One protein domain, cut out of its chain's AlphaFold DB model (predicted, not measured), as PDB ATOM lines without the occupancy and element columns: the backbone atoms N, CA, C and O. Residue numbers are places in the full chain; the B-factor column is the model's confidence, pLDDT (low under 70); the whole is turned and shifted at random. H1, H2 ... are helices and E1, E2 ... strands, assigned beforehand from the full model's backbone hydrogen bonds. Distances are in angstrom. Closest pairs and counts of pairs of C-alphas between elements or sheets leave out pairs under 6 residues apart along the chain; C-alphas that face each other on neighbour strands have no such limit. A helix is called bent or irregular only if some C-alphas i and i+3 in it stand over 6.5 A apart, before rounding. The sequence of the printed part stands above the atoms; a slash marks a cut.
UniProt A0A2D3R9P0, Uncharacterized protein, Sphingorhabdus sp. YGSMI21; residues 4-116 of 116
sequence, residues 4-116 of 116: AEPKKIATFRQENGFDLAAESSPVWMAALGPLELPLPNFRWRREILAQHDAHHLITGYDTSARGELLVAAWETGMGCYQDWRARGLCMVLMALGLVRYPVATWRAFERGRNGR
ATOM      1  N   ALA A   4     -45.798 -48.541  32.927       46.94
ATOM      2  CA  ALA A   4     -44.510 -47.865  32.740       46.94
ATOM      3  C   ALA A   4     -44.543 -46.750  31.675       46.94
ATOM      4  O   ALA A   4     -43.767 -45.801  31.772       46.94
ATOM      5  N   GLU A   5     -45.432 -46.841  30.682       55.16
ATOM      6  CA  GLU A   5     -45.608 -45.817  29.641       55.16
ATOM      7  C   GLU A   5     -46.140 -44.474  30.165       55.16
ATOM      8  O   GLU A   5     -45.506 -43.455  29.882       55.16
ATOM      9  N   PRO A   6     -47.217 -44.415  30.978       60.22
ATOM     10  CA  PRO A   6     -47.770 -43.131  31.409       60.22
ATOM     11  C   PRO A   6     -46.810 -42.348  32.312       60.22
ATOM     12  O   PRO A   6     -46.744 -41.124  32.227       60.22
ATOM     13  N   LYS A   7     -46.001 -43.037  33.133       63.41
ATOM     14  CA  LYS A   7     -44.968 -42.387  33.959       63.41
ATOM     15  C   LYS A   7     -43.852 -41.769  33.119       63.41
ATOM     16  O   LYS A   7     -43.437 -40.657  33.415       63.41
ATOM     17  N   LYS A   8     -43.388 -42.454  32.067       70.06
ATOM     18  CA  LYS A   8     -42.342 -41.926  31.176       70.06
ATOM     19  C   LYS A   8     -42.821 -40.709  30.386       70.06
ATOM     20  O   LYS A   8     -42.069 -39.750  30.256       70.06
ATOM     21  N   ILE A   9     -44.071 -40.724  29.923       71.00
ATOM     22  CA  ILE A   9     -44.682 -39.576  29.239       71.00
ATOM     23  C   ILE A   9     -44.839 -38.398  30.210       71.00
ATOM     24  O   ILE A   9     -44.495 -37.274  29.865       71.00
ATOM     25  N   ALA A  10     -45.285 -38.642  31.447       71.50
ATOM     26  CA  ALA A  10     -45.397 -37.589  32.457       71.50
ATOM     27  C   ALA A  10     -44.039 -36.936  32.779       71.50
ATOM     28  O   ALA A  10     -43.953 -35.710  32.849       71.50
ATOM     29  N   THR A  11     -42.972 -37.732  32.916       75.44
ATOM     30  CA  THR A  11     -41.608 -37.217  33.120       75.44
ATOM     31  C   THR A  11     -41.118 -36.417  31.914       75.44
ATOM     32  O   THR A  11     -40.664 -35.291  32.089       75.44
ATOM     33  N   PHE A  12     -41.292 -36.935  30.693       76.75
ATOM     34  CA  PHE A  12     -40.953 -36.216  29.461       76.75
ATOM     35  C   PHE A  12     -41.656 -34.859  29.375       76.75
ATOM     36  O   PHE A  12     -41.037 -33.853  29.025       76.75
ATOM     37  N   ARG A  13     -42.943 -34.815  29.740       73.12
ATOM     38  CA  ARG A  13     -43.722 -33.575  29.735       73.12
ATOM     39  C   ARG A  13     -43.196 -32.547  30.726       73.12
ATOM     40  O   ARG A  13     -43.068 -31.376  30.377       73.12
ATOM     41  N   GLN A  14     -42.842 -32.996  31.924       76.12
ATOM     42  CA  GLN A  14     -42.270 -32.142  32.958       76.12
ATOM     43  C   GLN A  14     -40.888 -31.597  32.557       76.12
ATOM     44  O   GLN A  14     -40.617 -30.419  32.771       76.12
ATOM     45  N   GLU A  15     -40.037 -32.423  31.943       77.19
ATOM     46  CA  GLU A  15     -38.691 -32.034  31.492       77.19
ATOM     47  C   GLU A  15     -38.711 -31.026  30.336       77.19
ATOM     48  O   GLU A  15     -37.842 -30.160  30.263       77.19
ATOM     49  N   ASN A  16     -39.717 -31.101  29.462       71.00
ATOM     50  CA  ASN A  16     -39.883 -30.179  28.335       71.00
ATOM     51  C   ASN A  16     -40.755 -28.956  28.674       71.00
ATOM     52  O   ASN A  16     -41.038 -28.142  27.800       71.00
ATOM     53  N   GLY A  17     -41.178 -28.809  29.936       67.81
ATOM     54  CA  GLY A  17     -41.962 -27.659  30.389       67.81
ATOM     55  C   GLY A  17     -43.368 -27.583  29.789       67.81
ATOM     56  O   GLY A  17     -43.925 -26.490  29.689       67.81
ATOM     57  N   PHE A  18     -43.951 -28.714  29.379       69.50
ATOM     58  CA  PHE A  18     -45.317 -28.733  28.863       69.50
ATOM     59  C   PHE A  18     -46.319 -28.496  29.998       69.50
ATOM     60  O   PHE A  18     -46.411 -29.273  30.950       69.50
ATOM     61  N   ASP A  19     -47.089 -27.412  29.889       65.06
ATOM     62  CA  ASP A  19     -48.179 -27.102  30.808       65.06
ATOM     63  C   ASP A  19     -49.436 -27.904  30.430       65.06
ATOM     64  O   ASP A  19     -50.005 -27.736  29.348       65.06
ATOM     65  N   LEU A  20     -49.912 -28.750  31.348       60.88
ATOM     66  CA  LEU A  20     -51.149 -29.524  31.191       60.88
ATOM     67  C   LEU A  20     -52.371 -28.619  30.945       60.88
ATOM     68  O   LEU A  20     -53.322 -29.029  30.274       60.88
ATOM     69  N   ALA A  21     -52.357 -27.377  31.443       59.00
ATOM     70  CA  ALA A  21     -53.411 -26.405  31.165       59.00
ATOM     71  C   ALA A  21     -53.385 -25.928  29.699       59.00
ATOM     72  O   ALA A  21     -54.444 -25.718  29.099       59.00
ATOM     73  N   ALA A  22     -52.202 -25.839  29.080       59.62
ATOM     74  CA  ALA A  22     -52.050 -25.490  27.667       59.62
ATOM     75  C   ALA A  22     -52.582 -26.593  26.731       59.62
ATOM     76  O   ALA A  22     -53.068 -26.288  25.641       59.62
ATOM     77  N   GLU A  23     -52.598 -27.861  27.160       61.22
ATOM     78  CA  GLU A  23     -53.208 -28.960  26.389       61.22
ATOM     79  C   GLU A  23     -54.728 -28.790  26.219       61.22
ATOM     80  O   GLU A  23     -55.290 -29.221  25.208       61.22
ATOM     81  N   SER A  24     -55.386 -28.125  27.176       63.94
ATOM     82  CA  SER A  24     -56.826 -27.825  27.153       63.94
ATOM     83  C   SER A  24     -57.159 -26.481  26.495       63.94
ATOM     84  O   SER A  24     -58.334 -26.183  26.269       63.94
ATOM     85  N   SER A  25     -56.144 -25.678  26.159       70.25
ATOM     86  CA  SER A  25     -56.317 -24.403  25.461       70.25
ATOM     87  C   SER A  25     -56.954 -24.621  24.083       70.25
ATOM     88  O   SER A  25     -56.616 -25.593  23.402       70.25
ATOM     89  N   PRO A  26     -57.838 -23.720  23.614       70.56
ATOM     90  CA  PRO A  26     -58.377 -23.768  22.254       70.56
ATOM     91  C   PRO A  26     -57.313 -23.506  21.175       70.56
ATOM     92  O   PRO A  26     -57.556 -23.798  20.004       70.56
ATOM     93  N   VAL A  27     -56.144 -22.981  21.553       71.88
ATOM     94  CA  VAL A  27     -55.029 -22.653  20.658       71.88
ATOM     95  C   VAL A  27     -53.753 -23.328  21.160       71.88
ATOM     96  O   VAL A  27     -53.445 -23.273  22.348       71.88
ATOM     97  N   TRP A  28     -53.019 -23.954  20.245       75.75
ATOM     98  CA  TRP A  28     -51.688 -24.513  20.456       75.75
ATOM     99  C   TRP A  28     -50.657 -23.686  19.683       75.75
ATOM    100  O   TRP A  28     -50.882 -23.340  18.525       75.75
ATOM    101  N   MET A  29     -49.523 -23.389  20.317       74.88
ATOM    102  CA  MET A  29     -48.392 -22.719  19.676       74.88
ATOM    103  C   MET A  29     -47.464 -23.758  19.047       74.88
ATOM    104  O   MET A  29     -46.736 -24.456  19.751       74.88
ATOM    105  N   ALA A  30     -47.489 -23.865  17.722       71.06
ATOM    106  CA  ALA A  30     -46.554 -24.705  16.986       71.06
ATOM    107  C   ALA A  30     -45.225 -23.958  16.803       71.06
ATOM    108  O   ALA A  30     -45.171 -22.946  16.099       71.06
ATOM    109  N   ALA A  31     -44.158 -24.460  17.426       68.69
ATOM    110  CA  ALA A  31     -42.815 -23.900  17.310       68.69
ATOM    111  C   ALA A  31     -42.098 -24.466  16.070       68.69
ATOM    112  O   ALA A  31     -41.531 -25.556  16.088       68.69
ATOM    113  N   LEU A  32     -42.092 -23.701  14.977       66.50
ATOM    114  CA  LEU A  32     -41.374 -23.999  13.732       66.50
ATOM    115  C   LEU A  32     -40.094 -23.155  13.630       66.50
ATOM    116  O   LEU A  32     -39.823 -22.470  12.644       66.50
ATOM    117  N   GLY A  33     -39.283 -23.201  14.680       65.94
ATOM    118  CA  GLY A  33     -37.978 -22.556  14.769       65.94
ATOM    119  C   GLY A  33     -38.143 -21.160  15.357       65.94
ATOM    120  O   GLY A  33     -38.649 -21.062  16.467       65.94
ATOM    121  N   PRO A  34     -37.755 -20.081  14.655       61.78
ATOM    122  CA  PRO A  34     -38.023 -18.715  15.111       61.78
ATOM    123  C   PRO A  34     -39.497 -18.299  14.946       61.78
ATOM    124  O   PRO A  34     -39.863 -17.189  15.319       61.78
ATOM    125  N   LEU A  35     -40.325 -19.145  14.328       57.12
ATOM    126  CA  LEU A  35     -41.740 -18.890  14.084       57.12
ATOM    127  C   LEU A  35     -42.581 -19.685  15.080       57.12
ATOM    128  O   LEU A  35     -42.566 -20.915  15.060       57.12
ATOM    129  N   GLU A  36     -43.353 -18.980  15.899       70.94
ATOM    130  CA  GLU A  36     -44.408 -19.561  16.725       70.94
ATOM    131  C   GLU A  36     -45.757 -19.284  16.057       70.94
ATOM    132  O   GLU A  36     -46.182 -18.133  15.939       70.94
ATOM    133  N   LEU A  37     -46.423 -20.333  15.572       68.75
ATOM    134  CA  LEU A  37     -47.716 -20.199  14.906       68.75
ATOM    135  C   LEU A  37     -48.853 -20.609  15.849       68.75
ATOM    136  O   LEU A  37     -48.887 -21.767  16.274       68.75
ATOM    137  N   PRO A  38     -49.811 -19.711  16.145       75.12
ATOM    138  CA  PRO A  38     -51.016 -20.074  16.874       75.12
ATOM    139  C   PRO A  38     -51.932 -20.887  15.956       75.12
ATOM    140  O   PRO A  38     -52.520 -20.363  15.008       75.12
ATOM    141  N   LEU A  39     -52.062 -22.178  16.239       77.50
ATOM    142  CA  LEU A  39     -52.952 -23.088  15.528       77.50
ATOM    143  C   LEU A  39     -54.128 -23.492  16.421       77.50
ATOM    144  O   LEU A  39     -53.962 -23.641  17.631       77.50
ATOM    145  N   PRO A  40     -55.326 -23.727  15.860       75.94
ATOM    146  CA  PRO A  40     -56.430 -24.251  16.646       75.94
ATOM    147  C   PRO A  40     -56.076 -25.636  17.204       75.94
ATOM    148  O   PRO A  40     -55.697 -26.549  16.468       75.94
ATOM    149  N   ASN A  41     -56.240 -25.816  18.510       80.19
ATOM    150  CA  ASN A  41     -56.023 -27.090  19.184       80.19
ATOM    151  C   ASN A  41     -57.285 -27.949  19.051       80.19
ATOM    152  O   ASN A  41     -58.089 -28.078  19.976       80.19
ATOM    153  N   PHE A  42     -57.515 -28.481  17.852       82.88
ATOM    154  CA  PHE A  42     -58.696 -29.288  17.560       82.88
ATOM    155  C   PHE A  42     -58.774 -30.548  18.436       82.88
ATOM    156  O   PHE A  42     -57.760 -31.098  18.861       82.88
ATOM    157  N   ARG A  43     -59.994 -31.064  18.654       84.50
ATOM    158  CA  ARG A  43     -60.219 -32.271  19.471       84.50
ATOM    159  C   ARG A  43     -59.401 -33.472  18.983       84.50
ATOM    160  O   ARG A  43     -58.742 -34.108  19.792       84.50
ATOM    161  N   TRP A  44     -59.376 -33.701  17.669       84.12
ATOM    162  CA  TRP A  44     -58.607 -34.791  17.056       84.12
ATOM    163  C   TRP A  44     -57.100 -34.679  17.335       84.12
ATOM    164  O   TRP A  44     -56.433 -35.696  17.455       84.12
ATOM    165  N   ARG A  45     -56.558 -33.459  17.487       85.94
ATOM    166  CA  ARG A  45     -55.142 -33.229  17.816       85.94
ATOM    167  C   ARG A  45     -54.855 -33.563  19.277       85.94
ATOM    168  O   ARG A  45     -53.837 -34.174  19.571       85.94
ATOM    169  N   ARG A  46     -55.769 -33.216  20.188       83.94
ATOM    170  CA  ARG A  46     -55.656 -33.591  21.610       83.94
ATOM    171  C   ARG A  46     -55.737 -35.103  21.818       83.94
ATOM    172  O   ARG A  46     -55.010 -35.636  22.645       83.94
ATOM    173  N   GLU A  47     -56.580 -35.787  21.047       86.06
ATOM    174  CA  GLU A  47     -56.750 -37.248  21.113       86.06
ATOM    175  C   GLU A  47     -55.470 -38.012  20.727       86.06
ATOM    176  O   GLU A  47     -55.215 -39.083  21.270       86.06
ATOM    177  N   ILE A  48     -54.640 -37.455  19.837       87.50
ATOM    178  CA  ILE A  48     -53.385 -38.083  19.392       87.50
ATOM    179  C   ILE A  48     -52.139 -37.589  20.139       87.50
ATOM    180  O   ILE A  48     -51.050 -38.109  19.906       87.50
ATOM    181  N   LEU A  49     -52.272 -36.592  21.020       85.56
ATOM    182  CA  LEU A  49     -51.128 -35.903  21.625       85.56
ATOM    183  C   LEU A  49     -50.273 -36.842  22.484       85.56
ATOM    184  O   LEU A  49     -49.057 -36.847  22.370       85.56
ATOM    185  N   ALA A  50     -50.906 -37.706  23.282       86.38
ATOM    186  CA  ALA A  50     -50.182 -38.692  24.085       86.38
ATOM    187  C   ALA A  50     -49.411 -39.705  23.218       86.38
ATOM    188  O   ALA A  50     -48.307 -40.112  23.573       86.38
ATOM    189  N   GLN A  51     -49.981 -40.095  22.072       89.69
ATOM    190  CA  GLN A  51     -49.315 -40.981  21.116       89.69
ATOM    191  C   GLN A  51     -48.108 -40.281  20.472       89.69
ATOM    192  O   GLN A  51     -47.039 -40.871  20.369       89.69
ATOM    193  N   HIS A  52     -48.274 -39.019  20.080       90.38
ATOM    194  CA  HIS A  52     -47.208 -38.183  19.538       90.38
ATOM    195  C   HIS A  52     -46.040 -38.006  20.528       90.38
ATOM    196  O   HIS A  52     -44.894 -38.287  20.183       90.38
ATOM    197  N   ASP A  53     -46.322 -37.663  21.790       88.19
ATOM    198  CA  ASP A  53     -45.289 -37.536  22.829       88.19
ATOM    199  C   ASP A  53     -44.515 -38.853  23.022       88.19
ATOM    200  O   ASP A  53     -43.293 -38.865  23.187       88.19
ATOM    201  N   ALA A  54     -45.208 -39.994  22.952       88.88
ATOM    202  CA  ALA A  54     -44.561 -41.299  23.010       88.88
ATOM    203  C   ALA A  54     -43.619 -41.533  21.814       88.88
ATOM    204  O   ALA A  54     -42.570 -42.168  21.965       88.88
ATOM    205  N   HIS A  55     -43.932 -40.993  20.633       92.88
ATOM    206  CA  HIS A  55     -43.057 -41.097  19.469       92.88
ATOM    207  C   HIS A  55     -41.753 -40.316  19.637       92.88
ATOM    208  O   HIS A  55     -40.721 -40.794  19.162       92.88
ATOM    209  N   HIS A  56     -41.732 -39.195  20.363       91.19
ATOM    210  CA  HIS A  56     -40.470 -38.536  20.729       91.19
ATOM    211  C   HIS A  56     -39.569 -39.473  21.541       91.19
ATOM    212  O   HIS A  56     -38.381 -39.611  21.244       91.19
ATOM    213  N   LEU A  57     -40.142 -40.213  22.494       89.44
ATOM    214  CA  LEU A  57     -39.404 -41.189  23.301       89.44
ATOM    215  C   LEU A  57     -38.893 -42.381  22.477       89.44
ATOM    216  O   LEU A  57     -37.767 -42.833  22.680       89.44
ATOM    217  N   ILE A  58     -39.699 -42.888  21.541       91.31
ATOM    218  CA  ILE A  58     -39.322 -44.011  20.662       91.31
ATOM    219  C   ILE A  58     -38.232 -43.592  19.671       91.31
ATOM    220  O   ILE A  58     -37.290 -44.339  19.383       91.31
ATOM    221  N   THR A  59     -38.374 -42.401  19.098       91.94
ATOM    222  CA  THR A  59     -37.487 -41.933  18.037       91.94
ATOM    223  C   THR A  59     -36.199 -41.322  18.577       91.94
ATOM    224  O   THR A  59     -35.168 -41.426  17.902       91.94
ATOM    225  N   GLY A  60     -36.241 -40.743  19.778       91.88
ATOM    226  CA  GLY A  60     -35.172 -39.934  20.356       91.88
ATOM    227  C   GLY A  60     -35.067 -38.536  19.739       91.88
ATOM    228  O   GLY A  60     -34.055 -37.867  19.935       91.88
ATOM    229  N   TYR A  61     -36.057 -38.107  18.950       91.69
ATOM    230  CA  TYR A  61     -36.119 -36.741  18.438       91.69
ATOM    231  C   TYR A  61     -36.622 -35.802  19.538       91.69
ATOM    232  O   TYR A  61     -37.598 -36.100  20.225       91.69
ATOM    233  N   ASP A  62     -35.939 -34.675  19.711       88.31
ATOM    234  CA  ASP A  62     -36.301 -33.661  20.699       88.31
ATOM    235  C   ASP A  62     -37.574 -32.887  20.302       88.31
ATOM    236  O   ASP A  62     -38.146 -33.095  19.234       88.31
ATOM    237  N   THR A  63     -38.018 -31.990  21.179       87.06
ATOM    238  CA  THR A  63     -39.156 -31.071  20.975       87.06
ATOM    239  C   THR A  63     -38.733 -29.775  20.275       87.06
ATOM    240  O   THR A  63     -39.469 -28.788  20.233       87.06
ATOM    241  N   SER A  64     -37.510 -29.734  19.728       87.69
ATOM    242  CA  SER A  64     -37.080 -28.600  18.921       87.69
ATOM    243  C   SER A  64     -37.860 -28.584  17.613       87.69
ATOM    244  O   SER A  64     -38.282 -29.619  17.107       87.69
ATOM    245  N   ALA A  65     -37.933 -27.427  16.967       86.69
ATOM    246  CA  ALA A  65     -38.548 -27.314  15.648       86.69
ATOM    247  C   ALA A  65     -38.018 -28.322  14.622       86.69
ATOM    248  O   ALA A  65     -38.748 -28.781  13.750       86.69
ATOM    249  N   ARG A  66     -36.729 -28.670  14.702       91.31
ATOM    250  CA  ARG A  66     -36.168 -29.716  13.850       91.31
ATOM    251  C   ARG A  66     -36.696 -31.084  14.274       91.31
ATOM    252  O   ARG A  66     -37.089 -31.845  13.398       91.31
ATOM    253  N   GLY A  67     -36.677 -31.392  15.567       90.94
ATOM    254  CA  GLY A  67     -37.171 -32.650  16.120       90.94
ATOM    255  C   GLY A  67     -38.633 -32.913  15.770       90.94
ATOM    256  O   GLY A  67     -38.924 -33.966  15.214       90.94
ATOM    257  N   GLU A  68     -39.506 -31.918  15.925       92.12
ATOM    258  CA  GLU A  68     -40.921 -31.957  15.523       92.12
ATOM    259  C   GLU A  68     -41.105 -32.345  14.044       92.12
ATOM    260  O   GLU A  68     -41.880 -33.239  13.698       92.12
ATOM    261  N   LEU A  69     -40.327 -31.733  13.141       93.31
ATOM    262  CA  LEU A  69     -40.366 -32.059  11.708       93.31
ATOM    263  C   LEU A  69     -39.868 -33.485  11.420       93.31
ATOM    264  O   LEU A  69     -40.331 -34.125  10.472       93.31
ATOM    265  N   LEU A  70     -38.909 -33.985  12.205       95.94
ATOM    266  CA  LEU A  70     -38.393 -35.348  12.068       95.94
ATOM    267  C   LEU A  70     -39.373 -36.388  12.624       95.94
ATOM    268  O   LEU A  70     -39.571 -37.414  11.972       95.94
ATOM    269  N   VAL A  71     -40.022 -36.119  13.763       95.25
ATOM    270  CA  VAL A  71     -41.095 -36.966  14.309       95.25
ATOM    271  C   VAL A  71     -42.249 -37.044  13.322       95.25
ATOM    272  O   VAL A  71     -42.626 -38.148  12.942       95.25
ATOM    273  N   ALA A  72     -42.722 -35.915  12.792       94.50
ATOM    274  CA  ALA A  72     -43.812 -35.903  11.818       94.50
ATOM    275  C   ALA A  72     -43.493 -36.706  10.541       94.50
ATOM    276  O   ALA A  72     -44.355 -37.393   9.981       94.50
ATOM    277  N   ALA A  73     -42.242 -36.663  10.073       96.94
ATOM    278  CA  ALA A  73     -41.799 -37.473   8.941       96.94
ATOM    279  C   ALA A  73     -41.759 -38.970   9.276       96.94
ATOM    280  O   ALA A  73     -42.201 -39.792   8.471       96.94
ATOM    281  N   TRP A  74     -41.278 -39.326  10.469       97.50
ATOM    282  CA  TRP A  74     -41.294 -40.702  10.959       97.50
ATOM    283  C   TRP A  74     -42.724 -41.238  11.116       97.50
ATOM    284  O   TRP A  74     -43.020 -42.320  10.615       97.50
ATOM    285  N   GLU A  75     -43.634 -40.458  11.701       96.19
ATOM    286  CA  GLU A  75     -45.061 -40.782  11.851       96.19
ATOM    287  C   GLU A  75     -45.748 -40.982  10.496       96.19
ATOM    288  O   GLU A  75     -46.537 -41.914  10.317       96.19
ATOM    289  N   THR A  76     -45.399 -40.148   9.508       96.62
ATOM    290  CA  THR A  76     -45.870 -40.299   8.123       96.62
ATOM    291  C   THR A  76     -45.386 -41.615   7.512       96.62
ATOM    292  O   THR A  76     -46.156 -42.294   6.833       96.62
ATOM    293  N   GLY A  77     -44.132 -42.003   7.769       95.56
ATOM    294  CA  GLY A  77     -43.564 -43.275   7.320       95.56
ATOM    295  C   GLY A  77     -44.181 -44.492   8.011       95.56
ATOM    296  O   GLY A  77     -44.478 -45.484   7.348       95.56
ATOM    297  N   MET A  78     -44.419 -44.404   9.321       94.88
ATOM    298  CA  MET A  78     -45.048 -45.469  10.107       94.88
ATOM    299  C   MET A  78     -46.528 -45.647   9.736       94.88
ATOM    300  O   MET A  78     -47.045 -46.766   9.718       94.88
ATOM    301  N   GLY A  79     -47.216 -44.547   9.411       93.19
ATOM    302  CA  GLY A  79     -48.653 -44.541   9.140       93.19
ATOM    303  C   GLY A  79     -49.486 -44.818  10.394       93.19
ATOM    304  O   GLY A  79     -50.473 -45.546  10.322       93.19
ATOM    305  N   CYS A  80     -49.072 -44.269  11.540       90.12
ATOM    306  CA  CYS A  80     -49.607 -44.588  12.870       90.12
ATOM    307  C   CYS A  80     -50.991 -43.992  13.179       90.12
ATOM    308  O   CYS A  80     -51.679 -44.478  14.078       90.12
ATOM    309  N   TYR A  81     -51.411 -42.949  12.458       91.50
ATOM    310  CA  TYR A  81     -52.666 -42.248  12.728       91.50
ATOM    311  C   TYR A  81     -53.826 -42.757  11.872       91.50
ATOM    312  O   TYR A  81     -53.720 -42.846  10.649       91.50
ATOM    313  N   GLN A  82     -54.968 -43.021  12.512       87.94
ATOM    314  CA  GLN A  82     -56.214 -43.374  11.821       87.94
ATOM    315  C   GLN A  82     -56.954 -42.138  11.280       87.94
ATOM    316  O   GLN A  82     -57.534 -42.202  10.195       87.94
ATOM    317  N   ASP A  83     -56.912 -41.004  11.993       90.25
ATOM    318  CA  ASP A  83     -57.545 -39.759  11.539       90.25
ATOM    319  C   ASP A  83     -56.757 -39.153  10.364       90.25
ATOM    320  O   ASP A  83     -55.555 -38.883  10.446       90.25
ATOM    321  N   TRP A  84     -57.441 -38.920   9.244       92.12
ATOM    322  CA  TRP A  84     -56.840 -38.356   8.036       92.12
ATOM    323  C   TRP A  84     -56.328 -36.922   8.231       92.12
ATOM    324  O   TRP A  84     -55.401 -36.518   7.532       92.12
ATOM    325  N   ARG A  85     -56.882 -36.164   9.186       92.00
ATOM    326  CA  ARG A  85     -56.447 -34.796   9.520       92.00
ATOM    327  C   ARG A  85     -55.092 -34.808  10.205       92.00
ATOM    328  O   ARG A  85     -54.225 -34.022   9.837       92.00
ATOM    329  N   ALA A  86     -54.890 -35.747  11.127       90.31
ATOM    330  CA  ALA A  86     -53.595 -35.986  11.755       90.31
ATOM    331  C   ALA A  86     -52.547 -36.384  10.711       90.31
ATOM    332  O   ALA A  86     -51.494 -35.760  10.618       90.31
ATOM    333  N   ARG A  87     -52.885 -37.343   9.839       92.56
ATOM    334  CA  ARG A  87     -52.023 -37.730   8.710       92.56
ATOM    335  C   ARG A  87     -51.685 -36.536   7.816       92.56
ATOM    336  O   ARG A  87     -50.533 -36.376   7.431       92.56
ATOM    337  N   GLY A  88     -52.674 -35.698   7.503       93.19
ATOM    338  CA  GLY A  88     -52.491 -34.484   6.710       93.19
ATOM    339  C   GLY A  88     -51.534 -33.492   7.369       93.19
ATOM    340  O   GLY A  88     -50.632 -32.990   6.703       93.19
ATOM    341  N   LEU A  89     -51.671 -33.259   8.679       90.38
ATOM    342  CA  LEU A  89     -50.749 -32.414   9.439       90.38
ATOM    343  C   LEU A  89     -49.314 -32.960   9.384       90.38
ATOM    344  O   LEU A  89     -48.398 -32.210   9.048       90.38
ATOM    345  N   CYS A  90     -49.119 -34.260   9.631       92.62
ATOM    346  CA  CYS A  90     -47.796 -34.884   9.560       92.62
ATOM    347  C   CYS A  90     -47.184 -34.773   8.156       92.62
ATOM    348  O   CYS A  90     -45.998 -34.482   8.036       92.62
ATOM    349  N   MET A  91     -47.981 -34.916   7.090       94.38
ATOM    350  CA  MET A  91     -47.510 -34.735   5.710       94.38
ATOM    351  C   MET A  91     -47.075 -33.293   5.423       94.38
ATOM    352  O   MET A  91     -46.050 -33.087   4.772       94.38
ATOM    353  N   VAL A  92     -47.812 -32.292   5.916       92.69
ATOM    354  CA  VAL A  92     -47.431 -30.873   5.777       92.69
ATOM    355  C   VAL A  92     -46.122 -30.593   6.516       92.69
ATOM    356  O   VAL A  92     -45.211 -29.989   5.951       92.69
ATOM    357  N   LEU A  93     -45.990 -31.076   7.753       92.19
ATOM    358  CA  LEU A  93     -44.764 -30.931   8.541       92.19
ATOM    359  C   LEU A  93     -43.589 -31.688   7.907       92.19
ATOM    360  O   LEU A  93     -42.491 -31.150   7.808       92.19
ATOM    361  N   MET A  94     -43.813 -32.888   7.373       94.56
ATOM    362  CA  MET A  94     -42.805 -33.614   6.602       94.56
ATOM    363  C   MET A  94     -42.372 -32.823   5.363       94.56
ATOM    364  O   MET A  94     -41.176 -32.750   5.090       94.56
ATOM    365  N   ALA A  95     -43.297 -32.199   4.628       94.19
ATOM    366  CA  ALA A  95     -42.957 -31.370   3.473       94.19
ATOM    367  C   ALA A  95     -42.078 -30.171   3.874       94.19
ATOM    368  O   ALA A  95     -41.056 -29.918   3.234       94.19
ATOM    369  N   LEU A  96     -42.404 -29.489   4.979       90.81
ATOM    370  CA  LEU A  96     -41.557 -28.433   5.550       90.81
ATOM    371  C   LEU A  96     -40.177 -28.969   5.964       90.81
ATOM    372  O   LEU A  96     -39.151 -28.346   5.682       90.81
ATOM    373  N   GLY A  97     -40.138 -30.157   6.571       92.12
ATOM    374  CA  GLY A  97     -38.910 -30.872   6.902       92.12
ATOM    375  C   GLY A  97     -38.059 -31.171   5.670       92.12
ATOM    376  O   GLY A  97     -36.861 -30.914   5.684       92.12
ATOM    377  N   LEU A  98     -38.663 -31.631   4.572       94.50
ATOM    378  CA  LEU A  98     -37.953 -31.930   3.326       94.50
ATOM    379  C   LEU A  98     -37.345 -30.673   2.695       94.50
ATOM    380  O   LEU A  98     -36.256 -30.746   2.134       94.50
ATOM    381  N   VAL A  99     -37.999 -29.518   2.830       93.44
ATOM    382  CA  VAL A  99     -37.446 -28.235   2.372       93.44
ATOM    383  C   VAL A  99     -36.277 -27.784   3.258       93.44
ATOM    384  O   VAL A  99     -35.268 -27.299   2.750       93.44
ATOM    385  N   ARG A 100     -36.382 -27.941   4.585       90.88
ATOM    386  CA  ARG A 100     -35.424 -27.358   5.543       90.88
ATOM    387  C   ARG A 100     -34.264 -28.280   5.944       90.88
ATOM    388  O   ARG A 100     -33.177 -27.780   6.251       90.88
ATOM    389  N   TYR A 101     -34.500 -29.592   5.971       94.25
ATOM    390  CA  TYR A 101     -33.611 -30.662   6.444       94.25
ATOM    391  C   TYR A 101     -33.748 -31.958   5.600       94.25
ATOM    392  O   TYR A 101     -33.905 -33.044   6.167       94.25
ATOM    393  N   PRO A 102     -33.625 -31.897   4.258       94.94
ATOM    394  CA  PRO A 102     -34.040 -32.957   3.326       94.94
ATOM    395  C   PRO A 102     -33.541 -34.359   3.684       94.94
ATOM    396  O   PRO A 102     -34.329 -35.295   3.814       94.94
ATOM    397  N   VAL A 103     -32.230 -34.508   3.895       97.44
ATOM    398  CA  VAL A 103     -31.608 -35.812   4.175       97.44
ATOM    399  C   VAL A 103     -32.066 -36.377   5.520       97.44
ATOM    400  O   VAL A 103     -32.321 -37.574   5.635       97.44
ATOM    401  N   ALA A 104     -32.173 -35.532   6.547       97.06
ATOM    402  CA  ALA A 104     -32.584 -35.976   7.875       97.06
ATOM    403  C   ALA A 104     -34.064 -36.380   7.882       97.06
ATOM    404  O   ALA A 104     -34.405 -37.431   8.422       97.06
ATOM    405  N   THR A 105     -34.917 -35.589   7.230       97.50
ATOM    406  CA  THR A 105     -36.352 -35.855   7.110       97.50
ATOM    407  C   THR A 105     -36.626 -37.126   6.314       97.50
ATOM    408  O   THR A 105     -37.413 -37.958   6.759       97.50
ATOM    409  N   TRP A 106     -35.935 -37.336   5.189       97.81
ATOM    410  CA  TRP A 106     -36.080 -38.571   4.416       97.81
ATOM    411  C   TRP A 106     -35.659 -39.811   5.216       97.81
ATOM    412  O   TRP A 106     -36.386 -40.801   5.250       97.81
ATOM    413  N   ARG A 107     -34.535 -39.743   5.941       97.56
ATOM    414  CA  ARG A 107     -34.089 -40.838   6.821       97.56
ATOM    415  C   ARG A 107     -35.082 -41.128   7.947       97.56
ATOM    416  O   ARG A 107     -35.292 -42.292   8.278       97.56
ATOM    417  N   ALA A 108     -35.684 -40.094   8.538       97.06
ATOM    418  CA  ALA A 108     -36.712 -40.263   9.562       97.06
ATOM    419  C   ALA A 108     -37.950 -40.976   8.995       97.06
ATOM    420  O   ALA A 108     -38.423 -41.946   9.586       97.06
ATOM    421  N   PHE A 109     -38.401 -40.572   7.804       97.69
ATOM    422  CA  PHE A 109     -39.481 -41.243   7.079       97.69
ATOM    423  C   PHE A 109     -39.163 -42.714   6.780       97.69
ATOM    424  O   PHE A 109     -39.968 -43.597   7.082       97.69
ATOM    425  N   GLU A 110     -37.978 -43.013   6.243       97.56
ATOM    426  CA  GLU A 110     -37.554 -44.394   5.982       97.56
ATOM    427  C   GLU A 110     -37.489 -45.237   7.256       97.56
ATOM    428  O   GLU A 110     -37.960 -46.375   7.258       97.56
ATOM    429  N   ARG A 111     -36.973 -44.675   8.354       96.50
ATOM    430  CA  ARG A 111     -36.971 -45.334   9.666       96.50
ATOM    431  C   ARG A 111     -38.393 -45.647  10.141       96.50
ATOM    432  O   ARG A 111     -38.597 -46.706  10.721       96.50
ATOM    433  N   GLY A 112     -39.357 -44.765   9.879       95.06
ATOM    434  CA  GLY A 112     -40.775 -45.002  10.166       95.06
ATOM    435  C   GLY A 112     -41.345 -46.171   9.369       95.06
ATOM    436  O   GLY A 112     -41.975 -47.056   9.941       95.06
ATOM    437  N   ARG A 113     -41.057 -46.235   8.062       95.00
ATOM    438  CA  ARG A 113     -41.511 -47.344   7.201       95.00
ATOM    439  C   ARG A 113     -40.918 -48.696   7.595       95.00
ATOM    440  O   ARG A 113     -41.602 -49.706   7.490       95.00
ATOM    441  N   ASN A 114     -39.648 -48.708   7.994       91.56
ATOM    442  CA  ASN A 114     -38.909 -49.933   8.308       91.56
ATOM    443  C   ASN A 114     -39.147 -50.435   9.742       91.56
ATOM    444  O   ASN A 114     -38.773 -51.559  10.054       91.56
ATOM    445  N   GLY A 115     -39.708 -49.597  10.619       75.88
ATOM    446  CA  GLY A 115     -40.047 -49.947  12.002       75.88
ATOM    447  C   GLY A 115     -41.482 -50.445  12.193       75.88
ATOM    448  O   GLY A 115     -41.924 -50.540  13.337       75.88
ATOM    449  N   ARG A 116     -42.212 -50.697  11.101       56.34
ATOM    450  CA  ARG A 116     -43.565 -51.260  11.096       56.34
ATOM    451  C   ARG A 116     -43.521 -52.785  11.090       56.34
ATOM    452  O   ARG A 116     -44.402 -53.375  11.750       56.34
TER     453      ARG A 116
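What this domain is: This is residues 4 to 116 of the 116 residues of an uncharacterized protein of Sphingorhabdus sp. YGSMI21 (UniProt A0A2D3R9P0). Helix H4 makes the core, with the helical hairpin of H5 and H6 packed on one side of it and the last residues of H3, 55 to 59, packed on the other. A small two-stranded hairpin, E1 and E2, reaches with its E1 end to the start of H4, while H1 and the short H2 lie at the far side of the domain from H6. The printed part has 113 residues, with six named helices and two named strands in the order H1, H2, E1, E2, H3, H4, H5, H6; the sheet E1 - E2 is antiparallel and the class is mostly helix. The whole is compact, with a radius of gyration of the C-alphas of 13.4 A, and rounded, with spans of 35 by 33 by 26 A.

Where its parts are: H1, residues 4 to 15, begins at C-alpha 4 (-44.510, -47.865, 32.740) and is 16.9 A long. H2 is residues 20 to 23, 5.3 A. E1, residues 27 to 32, measures 15.4 A, and E2, residues 35 to 40, measures 15.8 A. H3, residues 43 to 59, is 24.7 A long from C-alpha 43 (-60.219, -32.271, 19.471); it is irregular, with C-alphas 47 and 50 7.4 A apart, and has a kink of 38 degrees near residue 50. H4 is residues 65 to 78, 20.1 A; H5 is residues 84 to 100, 24.2 A. H6, residues 102 to 114, is 18.3 A long and ends at C-alpha 114 (-38.909, -49.933, 8.308).

How they stand to each other: H1 and H3 only just touch, with 3 pairs of C-alphas within 8 A, the closest Ile 9 and Ala 54 at 6.5 A; they are about perpendicular at 87 degrees. H2 is close to H3 but not clearly touching, the closest C-alphas being Glu 23 and Arg 46, 7.1 A. E1 and E2 form a hairpin, with N 30 and O 37 at 2.9 A and N 28 and O 39 at 2.8 A, within hydrogen-bond range. The closest C-alphas of E1 and H4 are Leu 32 and Ala 65, 4.8 A. H3 touches H4 about perpendicular at 84 degrees, the closest C-alphas being His 56 and Val 71, 6.6 A. H3 with residues 44 to 48 touches H5, closest at the C-alphas of Arg 45 and Ala 86, 6.8 A. H4 touches H5 at a steep tilt of 54 degrees, opposite ways, closest at the C-alphas of Ala 73 and Met 94, 4.6 A. H4 touches H6 the same way at a tilt of 36 degrees, only just steep, closest at the C-alphas of Met 78 and Gly 112, 4.3 A. In H1, H4, H5 and H6 every O i to N i+4 pair is within hydrogen-bond range, in H3 11 of 13 are, and H2 is too short for such a pair.

The domain as a whole: The farthest C-alphas, Ala 4 and Val 99, are 36.8 A apart. The printed part has no cut, and its links are tight. The mean pLDDT of the printed part is 83.6; it is under 70 at residues 4 to 7, 17 to 24, 31 to 35, 37 and 116.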